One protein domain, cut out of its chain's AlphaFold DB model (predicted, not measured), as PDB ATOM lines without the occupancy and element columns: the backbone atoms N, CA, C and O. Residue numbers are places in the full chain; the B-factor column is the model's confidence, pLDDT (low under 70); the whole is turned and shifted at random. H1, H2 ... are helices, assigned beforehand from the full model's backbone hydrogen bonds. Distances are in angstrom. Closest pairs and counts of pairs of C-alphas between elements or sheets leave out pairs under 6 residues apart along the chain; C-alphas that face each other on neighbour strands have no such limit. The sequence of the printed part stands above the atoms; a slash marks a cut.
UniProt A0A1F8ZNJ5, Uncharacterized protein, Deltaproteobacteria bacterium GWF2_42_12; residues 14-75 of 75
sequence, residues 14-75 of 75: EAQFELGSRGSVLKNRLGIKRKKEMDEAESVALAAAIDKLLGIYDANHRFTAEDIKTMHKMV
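Overview. This is residues 14 to 75 of the 75 residues of an uncharacterized protein of Deltaproteobacteria bacterium GWF2_42_12 (UniProt A0A1F8ZNJ5). One long straight helix, H1, makes the length of the model; past its last residue the chain swings out in a wide loop and folds back through a short helix, H2, which slants in to meet H1 with its last turn. At the other end of H1, where it begins, residues 14 to 34 wind as a stretch with no named element. The printed part has 62 residues, with two named helices in the order H1, H2 and no named strand; the class is all helix. The whole is loose, with a radius of gyration of the C-alphas of 14.7 A, and spans 46 by 20 by 14 A, a rod in outline.

Along the chain. H1, residues 35 to 56, runs 31.0 A from C-alpha 35 at (15.930, -3.940, -47.198) to C-alpha 56 at (26.819, -21.798, -24.287). H2, residues 65 to 74, measures 14.6 A from first to last C-alpha and ends with C-alpha 74 at (25.723, -18.215, -36.221).

Arrangement. H1 touches H2 with residues 45 to 53 alone. Their closest C-alphas, those of Ala 49 and Met 74, are 5.8 A apart. The two run opposite ways at a steep tilt of 52 degrees, with centres 14.0 A apart. In H1 and H2 every O i to N i+4 pair is within hydrogen-bond range.

Size, cuts and confidence. The two C-alphas farthest apart, those of Gly 20 and Asn 60, are 46.2 A apart. The link from H1 to H2, of 8 residues, is short but not tight. Residues 58 to 66, of which 65 and 66 belong to H2, stand free; without them the body spans 39 by 19 by 13 A. The printed part has no cut and ends at Val 75, the chain's last residue. Its mean pLDDT is 94.6, and no printed residue is under 70.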
ATOM      1  N   GLU A  14      31.860  -9.428 -50.563       85.00
ATOM      2  CA  GLU A  14      31.231  -8.824 -49.388       85.00
ATOM      3  C   GLU A  14      30.809  -7.366 -49.624       85.00
ATOM      4  O   GLU A  14      29.937  -6.858 -48.926       85.00
ATOM      5  N   ALA A  15      31.392  -6.694 -50.623       89.19
ATOM      6  CA  ALA A  15      31.015  -5.341 -51.027       89.19
ATOM      7  C   ALA A  15      30.006  -5.320 -52.192       89.19
ATOM      8  O   ALA A  15      29.667  -4.248 -52.700       89.19
ATOM      9  N   GLN A  16      29.544  -6.488 -52.655       93.25
ATOM     10  CA  GLN A  16      28.578  -6.596 -53.747       93.25
ATOM     11  C   GLN A  16      27.141  -6.559 -53.220       93.25
ATOM     12  O   GLN A  16      26.834  -7.039 -52.130       93.25
ATOM     13  N   PHE A  17      26.235  -6.040 -54.046       95.62
ATOM     14  CA  PHE A  17      24.812  -5.937 -53.736       95.62
ATOM     15  C   PHE A  17      23.989  -6.985 -54.479       95.62
ATOM     16  O   PHE A  17      24.348  -7.415 -55.579       95.62
ATOM     17  N   GLU A  18      22.849  -7.357 -53.902       95.88
ATOM     18  CA  GLU A  18      21.908  -8.282 -54.521       95.88
ATOM     19  C   GLU A  18      21.247  -7.646 -55.753       95.88
ATOM     20  O   GLU A  18      20.855  -6.468 -55.737       95.88
ATOM     21  N   LEU A  19      21.095  -8.414 -56.833       94.25
ATOM     22  CA  LEU A  19      20.563  -7.882 -58.084       94.25
ATOM     23  C   LEU A  19      19.088  -7.491 -57.915       94.25
ATOM     24  O   LEU A  19      18.239  -8.300 -57.543       94.25
ATOM     25  N   GLY A  20      18.764  -6.239 -58.235       91.88
ATOM     26  CA  GLY A  20      17.418  -5.687 -58.043       91.88
ATOM     27  C   GLY A  20      17.184  -5.056 -56.668       91.88
ATOM     28  O   GLY A  20      16.105  -4.514 -56.445       91.88
ATOM     29  N   SER A  21      18.190  -5.035 -55.786       92.56
ATOM     30  CA  SER A  21      18.127  -4.313 -54.506       92.56
ATOM     31  C   SER A  21      18.406  -2.811 -54.617       92.56
ATOM     32  O   SER A  21      18.326  -2.095 -53.623       92.56
ATOM     33  N   ARG A  22      18.775  -2.310 -55.807       92.44
ATOM     34  CA  ARG A  22      19.199  -0.911 -56.027       92.44
ATOM     35  C   ARG A  22      20.361  -0.477 -55.115       92.44
ATOM     36  O   ARG A  22      20.438   0.684 -54.734       92.44
ATOM     37  N   GLY A  23      21.242  -1.412 -54.754       91.75
ATOM     38  CA  GLY A  23      22.384  -1.137 -53.879       91.75
ATOM     39  C   GLY A  23      22.023  -1.018 -52.396       91.75
ATOM     40  O   GLY A  23      22.795  -0.452 -51.633       91.75
ATOM     41  N   SER A  24      20.846  -1.501 -51.982       93.31
ATOM     42  CA  SER A  24      20.383  -1.396 -50.588       93.31
ATOM     43  C   SER A  24      20.545  -2.679 -49.775       93.31
ATOM     44  O   SER A  24      20.484  -2.631 -48.549       93.31
ATOM     45  N   VAL A  25      20.753  -3.820 -50.438       95.50
ATOM     46  CA  VAL A  25      20.910  -5.123 -49.787       95.50
ATOM     47  C   VAL A  25      22.175  -5.783 -50.307       95.50
ATOM     48  O   VAL A  25      22.361  -5.884 -51.522       95.50
ATOM     49  N   LEU A  26      23.046  -6.212 -49.393       94.88
ATOM     50  CA  LEU A  26      24.247  -6.966 -49.741       94.88
ATOM     51  C   LEU A  26      23.870  -8.292 -50.404       94.88
ATOM     52  O   LEU A  26      22.801  -8.861 -50.157       94.88
ATOM     53  N   LYS A  27      24.753  -8.782 -51.269       94.56
ATOM     54  CA  LYS A  27      24.588 -10.080 -51.917       94.56
ATOM     55  C   LYS A  27      24.430 -11.160 -50.851       94.56
ATOM     56  O   LYS A  27      25.250 -11.262 -49.941       94.56
ATOM     57  N   ASN A  28      23.374 -11.957 -50.956       93.12
ATOM     58  CA  ASN A  28      22.991 -12.871 -49.886       93.12
ATOM     59  C   ASN A  28      22.516 -14.219 -50.429       93.12
ATOM     60  O   ASN A  28      22.098 -14.353 -51.575       93.12
ATOM     61  N   ARG A  29      22.576 -15.244 -49.577       91.75
ATOM     62  CA  ARG A  29      22.234 -16.627 -49.952       91.75
ATOM     63  C   ARG A  29      20.730 -16.860 -50.119       91.75
ATOM     64  O   ARG A  29      20.349 -17.875 -50.691       91.75
ATOM     65  N   LEU A  30      19.898 -15.949 -49.611       93.75
ATOM     66  CA  LEU A  30      18.438 -16.049 -49.629       93.75
ATOM     67  C   LEU A  30      17.811 -15.342 -50.842       93.75
ATOM     68  O   LEU A  30      16.607 -15.448 -51.058       93.75
ATOM     69  N   GLY A  31      18.609 -14.617 -51.636       95.44
ATOM     70  CA  GLY A  31      18.127 -13.830 -52.772       95.44
ATOM     71  C   GLY A  31      17.198 -12.675 -52.377       95.44
ATOM     72  O   GLY A  31      16.422 -12.205 -53.214       95.44
ATOM     73  N   ILE A  32      17.249 -12.223 -51.119       96.69
ATOM     74  CA  ILE A  32      16.423 -11.126 -50.608       96.69
ATOM     75  C   ILE A  32      16.901  -9.813 -51.226       96.69
ATOM     76  O   ILE A  32      18.082  -9.475 -51.177       96.69
ATOM     77  N   LYS A  33      15.964  -9.052 -51.796       96.81
ATOM     78  CA  LYS A  33      16.254  -7.803 -52.526       96.81
ATOM     79  C   LYS A  33      15.757  -6.559 -51.806       96.81
ATOM     80  O   LYS A  33      16.205  -5.458 -52.113       96.81
ATOM     81  N   ARG A  34      14.797  -6.713 -50.893       97.31
ATOM     82  CA  ARG A  34      14.170  -5.601 -50.174       97.31
ATOM     83  C   ARG A  34      14.816  -5.455 -48.804       97.31
ATOM     84  O   ARG A  34      14.873  -6.418 -48.051       97.31
ATOM     85  N   LYS A  35      15.251  -4.236 -48.469       95.44
ATOM     86  CA  LYS A  35      15.930  -3.940 -47.198       95.44
ATOM     87  C   LYS A  35      15.113  -4.378 -45.981       95.44
ATOM     88  O   LYS A  35      15.637  -5.089 -45.141       95.44
ATOM     89  N   LYS A  36      13.811  -4.081 -45.971       97.31
ATOM     90  CA  LYS A  36      12.900  -4.500 -44.898       97.31
ATOM     91  C   LYS A  36      12.877  -6.021 -44.678       97.31
ATOM     92  O   LYS A  36      12.933  -6.465 -43.545       97.31
ATOM     93  N   GLU A  37      12.821  -6.808 -45.752       97.56
ATOM     94  CA  GLU A  37      12.826  -8.276 -45.648       97.56
ATOM     95  C   GLU A  37      14.170  -8.801 -45.132       97.56
ATOM     96  O   GLU A  37      14.202  -9.767 -44.379       97.56
ATOM     97  N   MET A  38      15.278  -8.160 -45.528       96.88
ATOM     98  CA  MET A  38      16.601  -8.520 -45.019       96.88
ATOM     99  C   MET A  38      16.696  -8.230 -43.522       96.88
ATOM    100  O   MET A  38      17.112  -9.096 -42.764       96.88
ATOM    101  N   ASP A  39      16.244  -7.052 -43.096       96.62
ATOM    102  CA  ASP A  39      16.267  -6.646 -41.687       96.62
ATOM    103  C   ASP A  39      15.427  -7.588 -40.813       96.62
ATOM    104  O   ASP A  39      15.833  -7.948 -39.707       96.62
ATOM    105  N   GLU A  40      14.268  -8.024 -41.313       97.94
ATOM    106  CA  GLU A  40      13.421  -9.017 -40.648       97.94
ATOM    107  C   GLU A  40      14.128 -10.379 -40.543       97.94
ATOM    108  O   GLU A  40      14.152 -10.974 -39.463       97.94
ATOM    109  N   ALA A  41      14.749 -10.854 -41.629       96.50
ATOM    110  CA  ALA A  41      15.484 -12.118 -41.639       96.50
ATOM    111  C   ALA A  41      16.694 -12.097 -40.685       96.50
ATOM    112  O   ALA A  41      16.869 -13.030 -39.899       96.50
ATOM    113  N   GLU A  42      17.487 -11.022 -40.708       95.56
ATOM    114  CA  GLU A  42      18.636 -10.825 -39.815       95.56
ATOM    115  C   GLU A  42      18.195 -10.736 -38.349       95.56
ATOM    116  O   GLU A  42      18.819 -11.345 -37.483       95.56
ATOM    117  N   SER A  43      17.081 -10.054 -38.059       96.75
ATOM    118  CA  SER A  43      16.544  -9.952 -36.694       96.75
ATOM    119  C   SER A  43      16.119 -11.312 -36.133       96.75
ATOM    120  O   SER A  43      16.406 -11.621 -34.974       96.75
ATOM    121  N   VAL A  44      15.464 -12.145 -36.949       97.06
ATOM    122  CA  VAL A  44      15.061 -13.505 -36.552       97.06
ATOM    123  C   VAL A  44      16.285 -14.398 -36.332       97.06
ATOM    124  O   VAL A  44      16.354 -15.097 -35.317       97.06
ATOM    125  N   ALA A  45      17.263 -14.358 -37.243       95.94
ATOM    126  CA  ALA A  45      18.505 -15.119 -37.108       95.94
ATOM    127  C   ALA A  45      19.288 -14.704 -35.853       95.94
ATOM    128  O   ALA A  45      19.712 -15.560 -35.074       95.94
ATOM    129  N   LEU A  46      19.397 -13.396 -35.603       96.19
ATOM    130  CA  LEU A  46      20.073 -12.847 -34.434       96.19
ATOM    131  C   LEU A  46      19.397 -13.276 -33.128       96.19
ATOM    132  O   LEU A  46      20.089 -13.696 -32.203       96.19
ATOM    133  N   ALA A  47      18.065 -13.223 -33.048       97.00
ATOM    134  CA  ALA A  47      17.335 -13.667 -31.862       97.00
ATOM    135  C   ALA A  47      17.601 -15.152 -31.552       97.00
ATOM    136  O   ALA A  47      17.897 -15.505 -30.410       97.00
ATOM    137  N   ALA A  48      17.575 -16.010 -32.577       96.19
ATOM    138  CA  ALA A  48      17.875 -17.433 -32.428       96.19
ATOM    139  C   ALA A  48      19.345 -17.699 -32.054       96.19
ATOM    140  O   ALA A  48      19.639 -18.636 -31.308       96.19
ATOM    141  N   ALA A  49      20.281 -16.897 -32.568       95.81
ATOM    142  CA  ALA A  49      21.687 -16.989 -32.199       95.81
ATOM    143  C   ALA A  49      21.908 -16.572 -30.739       95.81
ATOM    144  O   ALA A  49      22.586 -17.292 -30.012       95.81
ATOM    145  N   ILE A  50      21.302 -15.467 -30.291       95.38
ATOM    146  CA  ILE A  50      21.398 -14.992 -28.902       95.38
ATOM    147  C   ILE A  50      20.899 -16.061 -27.929       95.38
ATOM    148  O   ILE A  50      21.611 -16.380 -26.980       95.38
ATOM    149  N   ASP A  51      19.731 -16.653 -28.186       96.44
ATOM    150  CA  ASP A  51      19.165 -17.710 -27.336       96.44
ATOM    151  C   ASP A  51      20.139 -18.890 -27.162       96.44
ATOM    152  O   ASP A  51      20.423 -19.329 -26.048       96.44
ATOM    153  N   LYS A  52      20.773 -19.331 -28.257       95.31
ATOM    154  CA  LYS A  52      21.807 -20.377 -28.208       95.31
ATOM    155  C   LYS A  52      23.057 -19.938 -27.455       95.31
ATOM    156  O   LYS A  52      23.604 -20.721 -26.682       95.31
ATOM    157  N   LEU A  53      23.535 -18.718 -27.690       94.81
ATOM    158  CA  LEU A  53      24.762 -18.205 -27.077       94.81
ATOM    159  C   LEU A  53      24.623 -18.064 -25.559       94.81
ATOM    160  O   LEU A  53      25.579 -18.364 -24.846       94.81
ATOM    161  N   LEU A  54      23.436 -17.691 -25.071       93.56
ATOM    162  CA  LEU A  54      23.120 -17.652 -23.639       93.56
ATOM    163  C   LEU A  54      23.147 -19.041 -22.982       93.56
ATOM    164  O   LEU A  54      23.380 -19.141 -21.782       93.56
ATOM    165  N   GLY A  55      22.933 -20.111 -23.754       94.12
ATOM    166  CA  GLY A  55      23.092 -21.489 -23.282       94.12
ATOM    167  C   GLY A  55      24.530 -22.021 -23.341       94.12
ATOM    168  O   GLY A  55      24.820 -23.041 -22.720       94.12
ATOM    169  N   ILE A  56      25.422 -21.368 -24.094       93.62
ATOM    170  CA  ILE A  56      26.819 -21.798 -24.287       93.62
ATOM    171  C   ILE A  56      27.758 -21.073 -23.322       93.62
ATOM    172  O   ILE A  56      28.680 -21.690 -22.788       93.62
ATOM    173  N   TYR A  57      27.549 -19.771 -23.120       94.62
ATOM    174  CA  TYR A  57      28.441 -18.919 -22.339       94.62
ATOM    175  C   TYR A  57      27.773 -18.433 -21.057       94.62
ATOM    176  O   TYR A  57      26.590 -18.102 -21.039       94.62
ATOM    177  N   ASP A  58      28.569 -18.320 -19.999       93.75
ATOM    178  CA  ASP A  58      28.146 -17.781 -18.712       93.75
ATOM    179  C   ASP A  58      29.017 -16.587 -18.283       93.75
ATOM    180  O   ASP A  58      29.928 -16.155 -18.992       93.75
ATOM    181  N   ALA A  59      28.734 -16.042 -17.099       94.00
ATOM    182  CA  ALA A  59      29.439 -14.882 -16.555       94.00
ATOM    183  C   ALA A  59      30.930 -15.129 -16.240       94.00
ATOM    184  O   ALA A  59      31.677 -14.167 -16.060       94.00
ATOM    185  N   ASN A  60      31.369 -16.388 -16.156       95.81
ATOM    186  CA  ASN A  60      32.761 -16.755 -15.901       95.81
ATOM    187  C   ASN A  60      33.554 -16.968 -17.199       95.81
ATOM    188  O   ASN A  60      34.786 -17.064 -17.151       95.81
ATOM    189  N   HIS A  61      32.880 -17.030 -18.353       96.06
ATOM    190  CA  HIS A  61      33.537 -17.199 -19.644       96.06
ATOM    191  C   HIS A  61      34.387 -15.979 -20.012       96.06
ATOM    192  O   HIS A  61      33.971 -14.826 -19.886       96.06
ATOM    193  N   ARG A  62      35.593 -16.231 -20.526       96.81
ATOM    194  CA  ARG A  62      36.467 -15.189 -21.073       96.81
ATOM    195  C   ARG A  62      36.417 -15.243 -22.588       96.81
ATOM    196  O   ARG A  62      36.990 -16.147 -23.185       96.81
ATOM    197  N   PHE A  63      35.781 -14.243 -23.190       96.12
ATOM    198  CA  PHE A  63      35.663 -14.166 -24.641       96.12
ATOM    199  C   PHE A  63      37.021 -14.064 -25.336       96.12
ATOM    200  O   PHE A  63      37.891 -13.269 -24.971       96.12
ATOM    201  N   THR A  64      37.159 -14.857 -26.389       97.12
ATOM    202  CA  THR A  64      38.302 -14.901 -27.293       97.12
ATOM    203  C   THR A  64      37.894 -14.436 -28.688       97.12
ATOM    204  O   THR A  64      36.716 -14.381 -29.040       97.12
ATOM    205  N   ALA A  65      38.880 -14.149 -29.538       97.94
ATOM    206  CA  ALA A  65      38.612 -13.859 -30.945       97.94
ATOM    207  C   ALA A  65      37.934 -15.038 -31.676       97.94
ATOM    208  O   ALA A  65      37.214 -14.816 -32.650       97.94
ATOM    209  N   GLU A  66      38.147 -16.282 -31.229       96.38
ATOM    210  CA  GLU A  66      37.462 -17.447 -31.798       96.38
ATOM    211  C   GLU A  66      35.976 -17.460 -31.440       96.38
ATOM    212  O   GLU A  66      35.146 -17.740 -32.306       96.38
ATOM    213  N   ASP A  67      35.632 -17.063 -30.214       95.25
ATOM    214  CA  ASP A  67      34.237 -16.967 -29.777       95.25
ATOM    215  C   ASP A  67      33.488 -15.937 -30.622       95.25
ATOM    216  O   ASP A  67      32.423 -16.234 -31.155       95.25
ATOM    217  N   ILE A  68      34.086 -14.761 -30.846       94.56
ATOM    218  CA  ILE A  68      33.484 -13.704 -31.673       94.56
ATOM    219  C   ILE A  68      33.291 -14.165 -33.124       94.56
ATOM    220  O   ILE A  68      32.231 -13.945 -33.711       94.56
ATOM    221  N   LYS A  69      34.281 -14.850 -33.711       95.75
ATOM    222  CA  LYS A  69      34.138 -15.432 -35.058       95.75
ATOM    223  C   LYS A  69      33.043 -16.493 -35.104       95.75
ATOM    224  O   LYS A  69      32.338 -16.584 -36.106       95.75
ATOM    225  N   THR A  70      32.908 -17.294 -34.052       93.69
ATOM    226  CA  THR A  70      31.865 -18.320 -33.949       93.69
ATOM    227  C   THR A  70      30.488 -17.675 -33.861       93.69
ATOM    228  O   THR A  70      29.620 -18.025 -34.653       93.69
ATOM    229  N   MET A  71      30.312 -16.669 -32.999       94.31
ATOM    230  CA  MET A  71      29.074 -15.889 -32.899       94.31
ATOM    231  C   MET A  71      28.677 -15.284 -34.245       94.31
ATOM    232  O   MET A  71      27.534 -15.421 -34.667       94.31
ATOM    233  N   HIS A  72      29.632 -14.671 -34.950       92.94
ATOM    234  CA  HIS A  72      29.369 -14.042 -36.242       92.94
ATOM    235  C   HIS A  72      28.960 -15.043 -37.333       92.94
ATOM    236  O   HIS A  72      28.266 -14.668 -38.263       92.94
ATOM    237  N   LYS A  73      29.367 -16.312 -37.228       91.88
ATOM    238  CA  LYS A  73      28.952 -17.375 -38.161       91.88
ATOM    239  C   LYS A  73      27.579 -17.974 -37.838       91.88
ATOM    240  O   LYS A  73      27.075 -18.762 -38.635       91.88
ATOM    241  N   MET A  74      27.024 -17.692 -36.657       89.31
ATOM    242  CA  MET A  74      25.723 -18.215 -36.221       89.31
ATOM    243  C   MET A  74      24.542 -17.343 -36.663       89.31
ATOM    244  O   MET A  74      23.405 -17.807 -36.566       89.31
ATOM    245  N   VAL A  75      24.819 -16.119 -37.120       83.94
ATOM    246  CA  VAL A  75      23.859 -15.147 -37.665       83.94
ATOM    247  C   VAL A  75      24.035 -15.094 -39.177       83.94
ATOM    248  O   VAL A  75      23.005 -15.143 -39.881       83.94
TER     249      VAL A  75